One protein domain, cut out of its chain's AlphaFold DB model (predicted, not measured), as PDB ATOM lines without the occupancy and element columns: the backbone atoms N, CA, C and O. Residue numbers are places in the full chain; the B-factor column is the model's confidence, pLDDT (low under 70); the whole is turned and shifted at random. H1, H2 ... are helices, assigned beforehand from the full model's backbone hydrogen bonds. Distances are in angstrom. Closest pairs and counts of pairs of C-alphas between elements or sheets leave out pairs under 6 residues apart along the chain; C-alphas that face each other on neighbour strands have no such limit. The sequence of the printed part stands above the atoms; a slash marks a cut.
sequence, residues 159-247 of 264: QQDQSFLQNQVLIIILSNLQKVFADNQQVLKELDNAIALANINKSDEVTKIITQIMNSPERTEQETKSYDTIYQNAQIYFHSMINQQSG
ATOM      1  N   GLN A 159     -66.421 -56.556  -9.425       46.34
ATOM      2  CA  GLN A 159     -65.431 -56.762 -10.508       46.34
ATOM      3  C   GLN A 159     -65.440 -55.638 -11.560       46.34
ATOM      4  O   GLN A 159     -64.395 -55.308 -12.131       46.34
ATOM      5  N   GLN A 160     -66.591 -55.004 -11.797       48.09
ATOM      6  CA  GLN A 160     -66.681 -53.847 -12.694       48.09
ATOM      7  C   GLN A 160     -66.097 -52.600 -12.023       48.09
ATOM      8  O   GLN A 160     -65.370 -51.847 -12.666       48.09
ATOM      9  N   ASP A 161     -66.279 -52.462 -10.708       51.97
ATOM     10  CA  ASP A 161     -65.686 -51.373  -9.928       51.97
ATOM     11  C   ASP A 161     -64.152 -51.453  -9.859       51.97
ATOM     12  O   ASP A 161     -63.470 -50.433  -9.975       51.97
ATOM     13  N   GLN A 162     -63.576 -52.659  -9.742       55.12
ATOM     14  CA  GLN A 162     -62.116 -52.823  -9.749       55.12
ATOM     15  C   GLN A 162     -61.499 -52.568 -11.124       55.12
ATOM     16  O   GLN A 162     -60.463 -51.909 -11.204       55.12
ATOM     17  N   SER A 163     -62.131 -53.039 -12.203       61.00
ATOM     18  CA  SER A 163     -61.641 -52.770 -13.563       61.00
ATOM     19  C   SER A 163     -61.752 -51.284 -13.918       61.00
ATOM     20  O   SER A 163     -60.816 -50.723 -14.482       61.00
ATOM     21  N   PHE A 164     -62.820 -50.603 -13.492       62.94
ATOM     22  CA  PHE A 164     -62.958 -49.154 -13.638       62.94
ATOM     23  C   PHE A 164     -61.860 -48.385 -12.889       62.94
ATOM     24  O   PHE A 164     -61.199 -47.525 -13.474       62.94
ATOM     25  N   LEU A 165     -61.609 -48.718 -11.618       63.25
ATOM     26  CA  LEU A 165     -60.529 -48.102 -10.842       63.25
ATOM     27  C   LEU A 165     -59.149 -48.378 -11.450       63.25
ATOM     28  O   LEU A 165     -58.312 -47.478 -11.507       63.25
ATOM     29  N   GLN A 166     -58.916 -49.595 -11.942       66.94
ATOM     30  CA  GLN A 166     -57.675 -49.963 -12.617       66.94
ATOM     31  C   GLN A 166     -57.469 -49.140 -13.897       66.94
ATOM     32  O   GLN A 166     -56.374 -48.626 -14.127       66.94
ATOM     33  N   ASN A 167     -58.523 -48.932 -14.687       69.88
ATOM     34  CA  ASN A 167     -58.462 -48.108 -15.897       69.88
ATOM     35  C   ASN A 167     -58.223 -46.627 -15.578       69.88
ATOM     36  O   ASN A 167     -57.415 -45.983 -16.246       69.88
ATOM     37  N   GLN A 168     -58.820 -46.101 -14.506       72.06
ATOM     38  CA  GLN A 168     -58.541 -44.742 -14.023       72.06
ATOM     39  C   GLN A 168     -57.069 -44.559 -13.629       72.06
ATOM     40  O   GLN A 168     -56.445 -43.556 -13.976       72.06
ATOM     41  N   VAL A 169     -56.476 -45.543 -12.950       74.94
ATOM     42  CA  VAL A 169     -55.050 -45.515 -12.585       74.94
ATOM     43  C   VAL A 169     -54.153 -45.546 -13.821       74.94
ATOM     44  O   VAL A 169     -53.186 -44.786 -13.889       74.94
ATOM     45  N   LEU A 170     -54.478 -46.376 -14.815       77.25
ATOM     46  CA  LEU A 170     -53.721 -46.447 -16.065       77.25
ATOM     47  C   LEU A 170     -53.721 -45.106 -16.808       77.25
ATOM     48  O   LEU A 170     -52.666 -44.665 -17.254       77.25
ATOM     49  N   ILE A 171     -54.856 -44.405 -16.867       78.38
ATOM     50  CA  ILE A 171     -54.950 -43.075 -17.495       78.38
ATOM     51  C   ILE A 171     -54.035 -42.057 -16.795       78.38
ATOM     52  O   ILE A 171     -53.360 -41.265 -17.461       78.38
ATOM     53  N   ILE A 172     -53.962 -42.095 -15.460       74.81
ATOM     54  CA  ILE A 172     -53.076 -41.221 -14.672       74.81
ATOM     55  C   ILE A 172     -51.604 -41.522 -14.974       74.81
ATOM     56  O   ILE A 172     -50.812 -40.596 -15.172       74.81
ATOM     57  N   ILE A 173     -51.229 -42.804 -15.030       77.25
ATOM     58  CA  ILE A 173     -49.867 -43.229 -15.382       77.25
ATOM     59  C   ILE A 173     -49.507 -42.718 -16.778       77.25
ATOM     60  O   ILE A 173     -48.484 -42.054 -16.938       77.25
ATOM     61  N   LEU A 174     -50.368 -42.962 -17.767       81.81
ATOM     62  CA  LEU A 174     -50.147 -42.564 -19.158       81.81
ATOM     63  C   LEU A 174     -50.006 -41.044 -19.309       81.81
ATOM     64  O   LEU A 174     -49.068 -40.576 -19.949       81.81
ATOM     65  N   SER A 175     -50.860 -40.271 -18.634       80.12
ATOM     66  CA  SER A 175     -50.808 -38.801 -18.648       80.12
ATOM     67  C   SER A 175     -49.503 -38.250 -18.062       80.12
ATOM     68  O   SER A 175     -48.978 -37.237 -18.524       80.12
ATOM     69  N   ASN A 176     -48.953 -38.899 -17.031       76.06
ATOM     70  CA  ASN A 176     -47.662 -38.508 -16.465       76.06
ATOM     71  C   ASN A 176     -46.490 -38.939 -17.354       76.06
ATOM     72  O   ASN A 176     -45.518 -38.195 -17.466       76.06
ATOM     73  N   LEU A 177     -46.594 -40.084 -18.034       81.25
ATOM     74  CA  LEU A 177     -45.586 -40.513 -19.002       81.25
ATOM     75  C   LEU A 177     -45.502 -39.563 -20.197       81.25
ATOM     76  O   LEU A 177     -44.397 -39.238 -20.617       81.25
ATOM     77  N   GLN A 178     -46.625 -39.029 -20.683       85.06
ATOM     78  CA  GLN A 178     -46.607 -38.029 -21.759       85.06
ATOM     79  C   GLN A 178     -45.804 -36.777 -21.386       85.06
ATOM     80  O   GLN A 178     -45.126 -36.204 -22.233       85.06
ATOM     81  N   LYS A 179     -45.823 -36.372 -20.109       82.38
ATOM     82  CA  LYS A 179     -45.012 -35.245 -19.619       82.38
ATOM     83  C   LYS A 179     -43.522 -35.577 -19.570       82.38
ATOM     84  O   LYS A 179     -42.707 -34.703 -19.838       82.38
ATOM     85  N   VAL A 180     -43.167 -36.813 -19.213       79.44
ATOM     86  CA  VAL A 180     -41.767 -37.274 -19.180       79.44
ATOM     87  C   VAL A 180     -41.200 -37.383 -20.595       79.44
ATOM     88  O   VAL A 180     -40.076 -36.961 -20.833       79.44
ATOM     89  N   PHE A 181     -41.993 -37.894 -21.535       83.25
ATOM     90  CA  PHE A 181     -41.596 -38.115 -22.926       83.25
ATOM     91  C   PHE A 181     -42.036 -36.986 -23.869       83.25
ATOM     92  O   PHE A 181     -42.242 -37.232 -25.055       83.25
ATOM     93  N   ALA A 182     -42.173 -35.753 -23.370       83.75
ATOM     94  CA  ALA A 182     -42.699 -34.620 -24.142       83.75
ATOM     95  C   ALA A 182     -41.922 -34.349 -25.449       83.75
ATOM     96  O   ALA A 182     -42.509 -33.913 -26.438       83.75
ATOM     97  N   ASP A 183     -40.626 -34.670 -25.473       84.19
ATOM     98  CA  ASP A 183     -39.754 -34.478 -26.636       84.19
ATOM     99  C   ASP A 183     -39.690 -35.709 -27.567       84.19
ATOM    100  O   ASP A 183     -39.158 -35.629 -28.675       84.19
ATOM    101  N   ASN A 184     -40.253 -36.856 -27.164       84.50
ATOM    102  CA  ASN A 184     -40.213 -38.101 -27.935       84.50
ATOM    103  C   ASN A 184     -41.547 -38.362 -28.652       84.50
ATOM    104  O   ASN A 184     -42.438 -39.049 -28.151       84.50
ATOM    105  N   GLN A 185     -41.659 -37.849 -29.880       88.06
ATOM    106  CA  GLN A 185     -42.866 -37.958 -30.713       88.06
ATOM    107  C   GLN A 185     -43.312 -39.399 -31.005       88.06
ATOM    108  O   GLN A 185     -44.502 -39.639 -31.206       88.06
ATOM    109  N   GLN A 186     -42.388 -40.360 -31.043       88.06
ATOM    110  CA  GLN A 186     -42.739 -41.763 -31.254       88.06
ATOM    111  C   GLN A 186     -43.424 -42.343 -30.011       88.06
ATOM    112  O   GLN A 186     -44.512 -42.905 -30.116       88.06
ATOM    113  N   VAL A 187     -42.840 -42.119 -28.832       87.19
ATOM    114  CA  VAL A 187     -43.408 -42.575 -27.556       87.19
ATOM    115  C   VAL A 187     -44.739 -41.881 -27.263       87.19
ATOM    116  O   VAL A 187     -45.668 -42.533 -26.798       87.19
ATOM    117  N   LEU A 188     -44.885 -40.595 -27.591       88.00
ATOM    118  CA  LEU A 188     -46.154 -39.878 -27.419       88.00
ATOM    119  C   LEU A 188     -47.305 -40.516 -28.207       88.00
ATOM    120  O   LEU A 188     -48.381 -40.697 -27.646       88.00
ATOM    121  N   LYS A 189     -47.072 -40.946 -29.457       91.00
ATOM    122  CA  LYS A 189     -48.086 -41.654 -30.260       91.00
ATOM    123  C   LYS A 189     -48.471 -43.006 -29.658       91.00
ATOM    124  O   LYS A 189     -49.641 -43.381 -29.683       91.00
ATOM    125  N   GLU A 190     -47.497 -43.742 -29.121       89.19
ATOM    126  CA  GLU A 190     -47.747 -45.015 -28.433       89.19
ATOM    127  C   GLU A 190     -48.553 -44.803 -27.139       89.19
ATOM    128  O   GLU A 190     -49.477 -45.567 -26.854       89.19
ATOM    129  N   LEU A 191     -48.268 -43.726 -26.398       88.62
ATOM    130  CA  LEU A 191     -49.015 -43.334 -25.200       88.62
ATOM    131  C   LEU A 191     -50.439 -42.863 -25.524       88.62
ATOM    132  O   LEU A 191     -51.367 -43.270 -24.830       88.62
ATOM    133  N   ASP A 192     -50.643 -42.080 -26.585       90.38
ATOM    134  CA  ASP A 192     -51.981 -41.668 -27.040       90.38
ATOM    135  C   ASP A 192     -52.844 -42.881 -27.415       90.38
ATOM    136  O   ASP A 192     -54.011 -42.978 -27.021       90.38
ATOM    137  N   ASN A 193     -52.253 -43.858 -28.113       91.38
ATOM    138  CA  ASN A 193     -52.916 -45.126 -28.408       91.38
ATOM    139  C   ASN A 193     -53.270 -45.891 -27.119       91.38
ATOM    140  O   ASN A 193     -54.392 -46.370 -26.960       91.38
ATOM    141  N   ALA A 194     -52.349 -45.957 -26.157       87.50
ATOM    142  CA  ALA A 194     -52.608 -46.589 -24.867       87.50
ATOM    143  C   ALA A 194     -53.725 -45.885 -24.070       87.50
ATOM    144  O   ALA A 194     -54.522 -46.557 -23.419       87.50
ATOM    145  N   ILE A 195     -53.849 -44.555 -24.154       85.31
ATOM    146  CA  ILE A 195     -54.947 -43.804 -23.522       85.31
ATOM    147  C   ILE A 195     -56.282 -44.157 -24.182       85.31
ATOM    148  O   ILE A 195     -57.267 -44.413 -23.486       85.31
ATOM    149  N   ALA A 196     -56.323 -44.229 -25.515       86.12
ATOM    150  CA  ALA A 196     -57.518 -44.653 -26.240       86.12
ATOM    151  C   ALA A 196     -57.958 -46.071 -25.829       86.12
ATOM    152  O   ALA A 196     -59.143 -46.297 -25.587       86.12
ATOM    153  N   LEU A 197     -57.004 -46.995 -25.667       84.06
ATOM    154  CA  LEU A 197     -57.245 -48.363 -25.195       84.06
ATOM    155  C   LEU A 197     -57.722 -48.415 -23.731       84.06
ATOM    156  O   LEU A 197     -58.619 -49.197 -23.410       84.06
ATOM    157  N   ALA A 198     -57.183 -47.562 -22.854       80.31
ATOM    158  CA  ALA A 198     -57.623 -47.455 -21.461       80.31
ATOM    159  C   ALA A 198     -59.089 -47.001 -21.359       80.31
ATOM    160  O   ALA A 198     -59.859 -47.568 -20.583       80.31
ATOM    161  N   ASN A 199     -59.498 -46.037 -22.191       79.81
ATOM    162  CA  ASN A 199     -60.870 -45.515 -22.223       79.81
ATOM    163  C   ASN A 199     -61.909 -46.548 -22.687       79.81
ATOM    164  O   ASN A 199     -63.085 -46.425 -22.350       79.81
ATOM    165  N   ILE A 200     -61.487 -47.575 -23.430       82.62
ATOM    166  CA  ILE A 200     -62.340 -48.704 -23.839       82.62
ATOM    167  C   ILE A 200     -62.111 -49.963 -22.986       82.62
ATOM    168  O   ILE A 200     -62.477 -51.062 -23.394       82.62
ATOM    169  N   ASN A 201     -61.534 -49.799 -21.790       77.06
ATOM    170  CA  ASN A 201     -61.307 -50.838 -20.784       77.06
ATOM    171  C   ASN A 201     -60.387 -51.999 -21.217       77.06
ATOM    172  O   ASN A 201     -60.516 -53.114 -20.713       77.06
ATOM    173  N   LYS A 202     -59.430 -51.759 -22.121       82.12
ATOM    174  CA  LYS A 202     -58.448 -52.766 -22.566       82.12
ATOM    175  C   LYS A 202     -57.141 -52.722 -21.756       82.12
ATOM    176  O   LYS A 202     -56.058 -52.553 -22.316       82.12
ATOM    177  N   SER A 203     -57.231 -52.879 -20.436       75.31
ATOM    178  CA  SER A 203     -56.103 -52.745 -19.491       75.31
ATOM    179  C   SER A 203     -54.891 -53.642 -19.799       75.31
ATOM    180  O   SER A 203     -53.747 -53.210 -19.628       75.31
ATOM    181  N   ASP A 204     -55.110 -54.857 -20.307       78.88
ATOM    182  CA  ASP A 204     -54.032 -55.783 -20.686       78.88
ATOM    183  C   ASP A 204     -53.206 -55.269 -21.873       78.88
ATOM    184  O   ASP A 204     -51.979 -55.391 -21.890       78.88
ATOM    185  N   GLU A 205     -53.866 -54.678 -22.874       84.38
ATOM    186  CA  GLU A 205     -53.197 -54.089 -24.040       84.38
ATOM    187  C   GLU A 205     -52.418 -52.831 -23.631       84.38
ATOM    188  O   GLU A 205     -51.263 -52.665 -24.026       84.38
ATOM    189  N   VAL A 206     -52.993 -52.005 -22.752       80.69
ATOM    190  CA  VAL A 206     -52.316 -50.832 -22.178       80.69
ATOM    191  C   VAL A 206     -51.051 -51.230 -21.421       80.69
ATOM    192  O   VAL A 206     -49.993 -50.635 -21.616       80.69
ATOM    193  N   THR A 207     -51.134 -52.267 -20.587       78.94
ATOM    194  CA  THR A 207     -49.996 -52.737 -19.786       78.94
ATOM    195  C   THR A 207     -48.857 -53.234 -20.677       78.94
ATOM    196  O   THR A 207     -47.689 -52.953 -20.397       78.94
ATOM    197  N   LYS A 208     -49.175 -53.912 -21.788       81.25
ATOM    198  CA  LYS A 208     -48.182 -54.337 -22.788       81.25
ATOM    199  C   LYS A 208     -47.481 -53.148 -23.440       81.25
ATOM    200  O   LYS A 208     -46.259 -53.171 -23.535       81.25
ATOM    201  N   ILE A 209     -48.228 -52.110 -23.826       80.75
ATOM    202  CA  ILE A 209     -47.654 -50.898 -24.429       80.75
ATOM    203  C   ILE A 209     -46.732 -50.188 -23.435       80.75
ATOM    204  O   ILE A 209     -45.587 -49.898 -23.767       80.75
ATOM    205  N   ILE A 210     -47.180 -49.985 -22.190       80.75
ATOM    206  CA  ILE A 210     -46.345 -49.387 -21.135       80.75
ATOM    207  C   ILE A 210     -45.060 -50.205 -20.944       80.75
ATOM    208  O   ILE A 210     -43.967 -49.648 -20.917       80.75
ATOM    209  N   THR A 211     -45.174 -51.532 -20.870       78.38
ATOM    210  CA  THR A 211     -44.023 -52.433 -20.705       78.38
ATOM    211  C   THR A 211     -43.048 -52.336 -21.881       78.38
ATOM    212  O   THR A 211     -41.836 -52.316 -21.680       78.38
ATOM    213  N   GLN A 212     -43.554 -52.244 -23.110       81.12
ATOM    214  CA  GLN A 212     -42.734 -52.105 -24.311       81.12
ATOM    215  C   GLN A 212     -41.997 -50.761 -24.353       81.12
ATOM    216  O   GLN A 212     -40.794 -50.743 -24.611       81.12
ATOM    217  N   ILE A 213     -42.685 -49.657 -24.040       80.50
ATOM    218  CA  ILE A 213     -42.082 -48.318 -23.966       80.50
ATOM    219  C   ILE A 213     -40.930 -48.311 -22.957       80.50
ATOM    220  O   ILE A 213     -39.860 -47.767 -23.241       80.50
ATOM    221  N   MET A 214     -41.139 -48.940 -21.797       75.38
ATOM    222  CA  MET A 214     -40.172 -48.948 -20.701       75.38
ATOM    223  C   MET A 214     -38.989 -49.891 -20.911       75.38
ATOM    224  O   MET A 214     -37.899 -49.592 -20.437       75.38
ATOM    225  N   ASN A 215     -39.176 -50.988 -21.647       72.62
ATOM    226  CA  ASN A 215     -38.114 -51.948 -21.960       72.62
ATOM    227  C   ASN A 215     -37.336 -51.602 -23.238       72.62
ATOM    228  O   ASN A 215     -36.534 -52.414 -23.704       72.62
ATOM    229  N   SER A 216     -37.567 -50.425 -23.831       78.00
ATOM    230  CA  SER A 216     -36.778 -49.992 -24.981       78.00
ATOM    231  C   SER A 216     -35.300 -49.827 -24.579       78.00
ATOM    232  O   SER A 216     -35.014 -49.166 -23.577       78.00
ATOM    233  N   PRO A 217     -34.345 -50.372 -25.353       71.88
ATOM    234  CA  PRO A 217     -32.913 -50.223 -25.078       71.88
ATOM    235  C   PRO A 217     -32.424 -48.768 -25.176       71.88
ATOM    236  O   PRO A 217     -31.313 -48.465 -24.756       71.88
ATOM    237  N   GLU A 218     -33.248 -47.865 -25.709       74.38
ATOM    238  CA  GLU A 218     -32.954 -46.438 -25.859       74.38
ATOM    239  C   GLU A 218     -33.314 -45.603 -24.612       74.38
ATOM    240  O   GLU A 218     -33.194 -44.379 -24.640       74.38
ATOM    241  N   ARG A 219     -33.791 -46.227 -23.521       79.56
ATOM    242  CA  ARG A 219     -34.209 -45.507 -22.306       79.56
ATOM    243  C   ARG A 219     -33.017 -45.016 -21.495       79.56
ATOM    244  O   ARG A 219     -32.098 -45.765 -21.174       79.56
ATOM    245  N   THR A 220     -33.071 -43.748 -21.109       75.56
ATOM    246  CA  THR A 220     -32.084 -43.136 -20.221       75.56
ATOM    247  C   THR A 220     -32.350 -43.502 -18.760       75.56
ATOM    248  O   THR A 220     -33.490 -43.702 -18.341       75.56
ATOM    249  N   GLU A 221     -31.302 -43.500 -17.933       71.50
ATOM    250  CA  GLU A 221     -31.414 -43.765 -16.489       71.50
ATOM    251  C   GLU A 221     -32.379 -42.789 -15.780       71.50
ATOM    252  O   GLU A 221     -33.070 -43.148 -14.823       71.50
ATOM    253  N   GLN A 222     -32.457 -41.544 -16.260       68.50
ATOM    254  CA  GLN A 222     -33.359 -40.524 -15.729       68.50
ATOM    255  C   GLN A 222     -34.829 -40.797 -16.094       68.50
ATOM    256  O   GLN A 222     -35.711 -40.591 -15.254       68.50
ATOM    257  N   GLU A 223     -35.106 -41.287 -17.304       67.38
ATOM    258  CA  GLU A 223     -36.450 -41.706 -17.724       67.38
ATOM    259  C   GLU A 223     -36.918 -42.931 -16.927       67.38
ATOM    260  O   GLU A 223     -38.046 -42.942 -16.433       67.38
ATOM    261  N   THR A 224     -36.036 -43.914 -16.704       69.56
ATOM    262  CA  THR A 224     -36.341 -45.103 -15.888       69.56
ATOM    263  C   THR A 224     -36.702 -44.726 -14.447       69.56
ATOM    264  O   THR A 224     -37.748 -45.133 -13.948       69.56
ATOM    265  N   LYS A 225     -35.917 -43.856 -13.793       69.44
ATOM    266  CA  LYS A 225     -36.225 -43.371 -12.429       69.44
ATOM    267  C   LYS A 225     -37.529 -42.570 -12.359       69.44
ATOM    268  O   LYS A 225     -38.253 -42.623 -11.360       69.44
ATOM    269  N   SER A 226     -37.827 -41.807 -13.412       67.88
ATOM    270  CA  SER A 226     -39.075 -41.041 -13.508       67.88
ATOM    271  C   SER A 226     -40.282 -41.974 -13.608       67.88
ATOM    272  O   SER A 226     -41.287 -41.740 -12.936       67.88
ATOM    273  N   TYR A 227     -40.165 -43.070 -14.363       69.69
ATOM    274  CA  TYR A 227     -41.196 -44.103 -14.448       69.69
ATOM    275  C   TYR A 227     -41.455 -44.803 -13.113       69.69
ATOM    276  O   TYR A 227     -42.611 -44.873 -12.695       69.69
ATOM    277  N   ASP A 228     -40.408 -45.249 -12.411       67.44
ATOM    278  CA  ASP A 228     -40.556 -45.914 -11.108       67.44
ATOM    279  C   ASP A 228     -41.329 -45.031 -10.120       67.44
ATOM    280  O   ASP A 228     -42.236 -45.483  -9.418       67.44
ATOM    281  N   THR A 229     -41.025 -43.732 -10.132       67.38
ATOM    282  CA  THR A 229     -41.707 -42.733  -9.305       67.38
ATOM    283  C   THR A 229     -43.182 -42.580  -9.695       67.38
ATOM    284  O   THR A 229     -44.054 -42.517  -8.826       67.38
ATOM    285  N   ILE A 230     -43.492 -42.524 -10.995       68.69
ATOM    286  CA  ILE A 230     -44.873 -42.435 -11.499       68.69
ATOM    287  C   ILE A 230     -45.670 -43.671 -11.083       68.69
ATOM    288  O   ILE A 230     -46.795 -43.542 -10.595       68.69
ATOM    289  N   TYR A 231     -45.080 -44.854 -11.234       67.56
ATOM    290  CA  TYR A 231     -45.718 -46.118 -10.900       67.56
ATOM    291  C   TYR A 231     -46.006 -46.231  -9.395       67.56
ATOM    292  O   TYR A 231     -47.134 -46.533  -9.004       67.56
ATOM    293  N   GLN A 232     -45.039 -45.892  -8.539       63.81
ATOM    294  CA  GLN A 232     -45.232 -45.870  -7.084       63.81
ATOM    295  C   GLN A 232     -46.338 -44.892  -6.657       63.81
ATOM    296  O   GLN A 232     -47.196 -45.238  -5.843       63.81
ATOM    297  N   ASN A 233     -46.377 -43.690  -7.240       63.19
ATOM    298  CA  ASN A 233     -47.427 -42.708  -6.949       63.19
ATOM    299  C   ASN A 233     -48.818 -43.201  -7.372       63.19
ATOM    300  O   ASN A 233     -49.797 -43.008  -6.648       63.19
ATOM    301  N   ALA A 234     -48.906 -43.873  -8.519       67.12
ATOM    302  CA  ALA A 234     -50.144 -44.457  -9.014       67.12
ATOM    303  C   ALA A 234     -50.647 -45.607  -8.121       67.12
ATOM    304  O   ALA A 234     -51.845 -45.695  -7.848       67.12
ATOM    305  N   GLN A 235     -49.742 -46.438  -7.589       63.56
ATOM    306  CA  GLN A 235     -50.092 -47.476  -6.614       63.56
ATOM    307  C   GLN A 235     -50.653 -46.887  -5.317       63.56
ATOM    308  O   GLN A 235     -51.652 -47.387  -4.803       63.56
ATOM    309  N   ILE A 236     -50.052 -45.815  -4.796       62.69
ATOM    310  CA  ILE A 236     -50.539 -45.138  -3.583       62.69
ATOM    311  C   ILE A 236     -51.951 -44.587  -3.811       62.69
ATOM    312  O   ILE A 236     -52.839 -44.791  -2.982       62.69
ATOM    313  N   TYR A 237     -52.180 -43.947  -4.961       62.72
ATOM    314  CA  TYR A 237     -53.501 -43.456  -5.348       62.72
ATOM    315  C   TYR A 237     -54.534 -44.592  -5.406       62.72
ATOM    316  O   TYR A 237     -55.601 -44.482  -4.801       62.72
ATOM    317  N   PHE A 238     -54.199 -45.718  -6.038       63.66
ATOM    318  CA  PHE A 238     -55.085 -46.881  -6.119       63.66
ATOM    319  C   PHE A 238     -55.469 -47.437  -4.739       63.66
ATOM    320  O   PHE A 238     -56.651 -47.630  -4.459       63.66
ATOM    321  N   HIS A 239     -54.494 -47.616  -3.840       58.47
ATOM    322  CA  HIS A 239     -54.758 -48.082  -2.474       58.47
ATOM    323  C   HIS A 239     -55.639 -47.100  -1.691       58.47
ATOM    324  O   HIS A 239     -56.501 -47.520  -0.920       58.47
ATOM    325  N   SER A 240     -55.467 -45.789  -1.905       59.22
ATOM    326  CA  SER A 240     -56.322 -44.778  -1.273       59.22
ATOM    327  C   SER A 240     -57.780 -44.860  -1.748       59.22
ATOM    328  O   SER A 240     -58.687 -44.752  -0.925       59.22
ATOM    329  N   MET A 241     -58.013 -45.147  -3.033       55.72
ATOM    330  CA  MET A 241     -59.354 -45.290  -3.613       55.72
ATOM    331  C   MET A 241     -60.072 -46.553  -3.109       55.72
ATOM    332  O   MET A 241     -61.255 -46.488  -2.780       55.72
ATOM    333  N   ILE A 242     -59.363 -47.681  -2.971       54.94
ATOM    334  CA  ILE A 242     -59.929 -48.922  -2.410       54.94
ATOM    335  C   ILE A 242     -60.332 -48.726  -0.942       54.94
ATOM    336  O   ILE A 242     -61.444 -49.074  -0.547       54.94
ATOM    337  N   ASN A 243     -59.462 -48.116  -0.132       50.69
ATOM    338  CA  ASN A 243     -59.726 -47.922   1.297       50.69
ATOM    339  C   ASN A 243     -60.913 -46.976   1.564       50.69
ATOM    340  O   ASN A 243     -61.621 -47.145   2.558       50.69
ATOM    341  N   GLN A 244     -61.179 -46.017   0.670       51.31
ATOM    342  CA  GLN A 244     -62.385 -45.181   0.730       51.31
ATOM    343  C   GLN A 244     -63.669 -45.974   0.435       51.31
ATOM    344  O   GLN A 244     -64.694 -45.733   1.075       51.31
ATOM    345  N   GLN A 245     -63.625 -46.953  -0.476       46.50
ATOM    346  CA  GLN A 245     -64.766 -47.835  -0.755       46.50
ATOM    347  C   GLN A 245     -65.068 -48.771   0.427       46.50
ATOM    348  O   GLN A 245     -66.232 -48.976   0.768       46.50
ATOM    349  N   SER A 246     -64.039 -49.275   1.117       44.84
ATOM    350  CA  SER A 246     -64.204 -50.139   2.298       44.84
ATOM    351  C   SER A 246     -64.655 -49.383   3.558       44.84
ATOM    352  O   SER A 246     -65.391 -49.934   4.378       44.84
ATOM    353  N   GLY A 247     -64.265 -48.110   3.712       37.19
ATOM    354  CA  GLY A 247     -64.666 -47.263   4.843       37.19
ATOM    355  C   GLY A 247     -66.160 -46.916   4.868       37.19
ATOM    356  O   GLY A 247     -66.754 -46.831   5.942       37.19
TER     357      GLY A 247
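What this domain is: This is residues 159 to 247 of the 264 residues of an uncharacterized protein of Pseudocohnilembus persalinus (UniProt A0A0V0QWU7). The longest helix, H4, packs lengthwise on one side of H1, and on the other side of H1 the shorter helices H2 and H3 complete a small up-and-down bundle of three, H1, H2 and H3. H1 runs between H4 and H2, while H3 meets it with one part of its length alone, and residues 216 to 221, of which 221 belongs to H4, stick out at one end where the chain passes from H3 to H4. The printed part has 89 residues with four named helices, in the order H1, H2, H3, H4, and no named strand; the class is all helix. The whole is compact, with a radius of gyration of the C-alphas of 13.5 A, and elongated in outline, with spans of 43 by 25 by 18 A.

Where its parts are: H4, residues 221 to 247, is 39.7 A long from its first C-alpha, Glu 221 at (-31.414, -43.765, -16.489), to its last, Gly 247 at (-64.666, -47.263, 4.843). H1, residues 160 to 180, is 30.6 A long and begins with C-alpha 160 at (-66.681, -53.847, -12.694). H2 is residues 185 to 199, 21.3 A, and H3 is residues 203 to 214, 16.4 A.

How they stand to each other: H1 is the hub, touching the three other helices. H4 touches H1 at a shallow tilt of 28 degrees, opposite ways; their closest C-alphas, those of Val 169 and Ala 234, are 6.2 A apart. H1 and H2 form a helical hairpin at a shallow tilt of 15 degrees, with the C-alphas of Asn 167 and Ala 198 closest at 5.7 A. H2 and H3 form a second helical hairpin at 17 degrees, with the C-alphas of Ala 194 and Val 206 closest at 5.0 A. H3 and H1 run the same way at a shallow tilt of 23 degrees and touch with residues 203 to 206 of H3 and 166 to 170 of H1 alone; the closest C-alphas, of Asn 167 and Ser 203, are 6.3 A apart. H3 and H4 are close but not clearly touching, with the C-alphas of Met 214 and Thr 224 closest at 7.3 A, and H2 and H4 are apart. Each O i to N i+4 pair is within hydrogen-bond range in H2, H3 and H4, and 16 of 17 are in H1.

The domain as a whole: The two C-alphas farthest apart, those of Glu 218 and Gly 247, are 44.1 A from each other. The printed part has no cut. The links H1 to H2 and H2 to H3 are tight, and the link H3 to H4 is short, with 6 residues. The mean pLDDT of the printed part is 73.0, and residues 159 to 167 and 222 to 247 of this model are under 70.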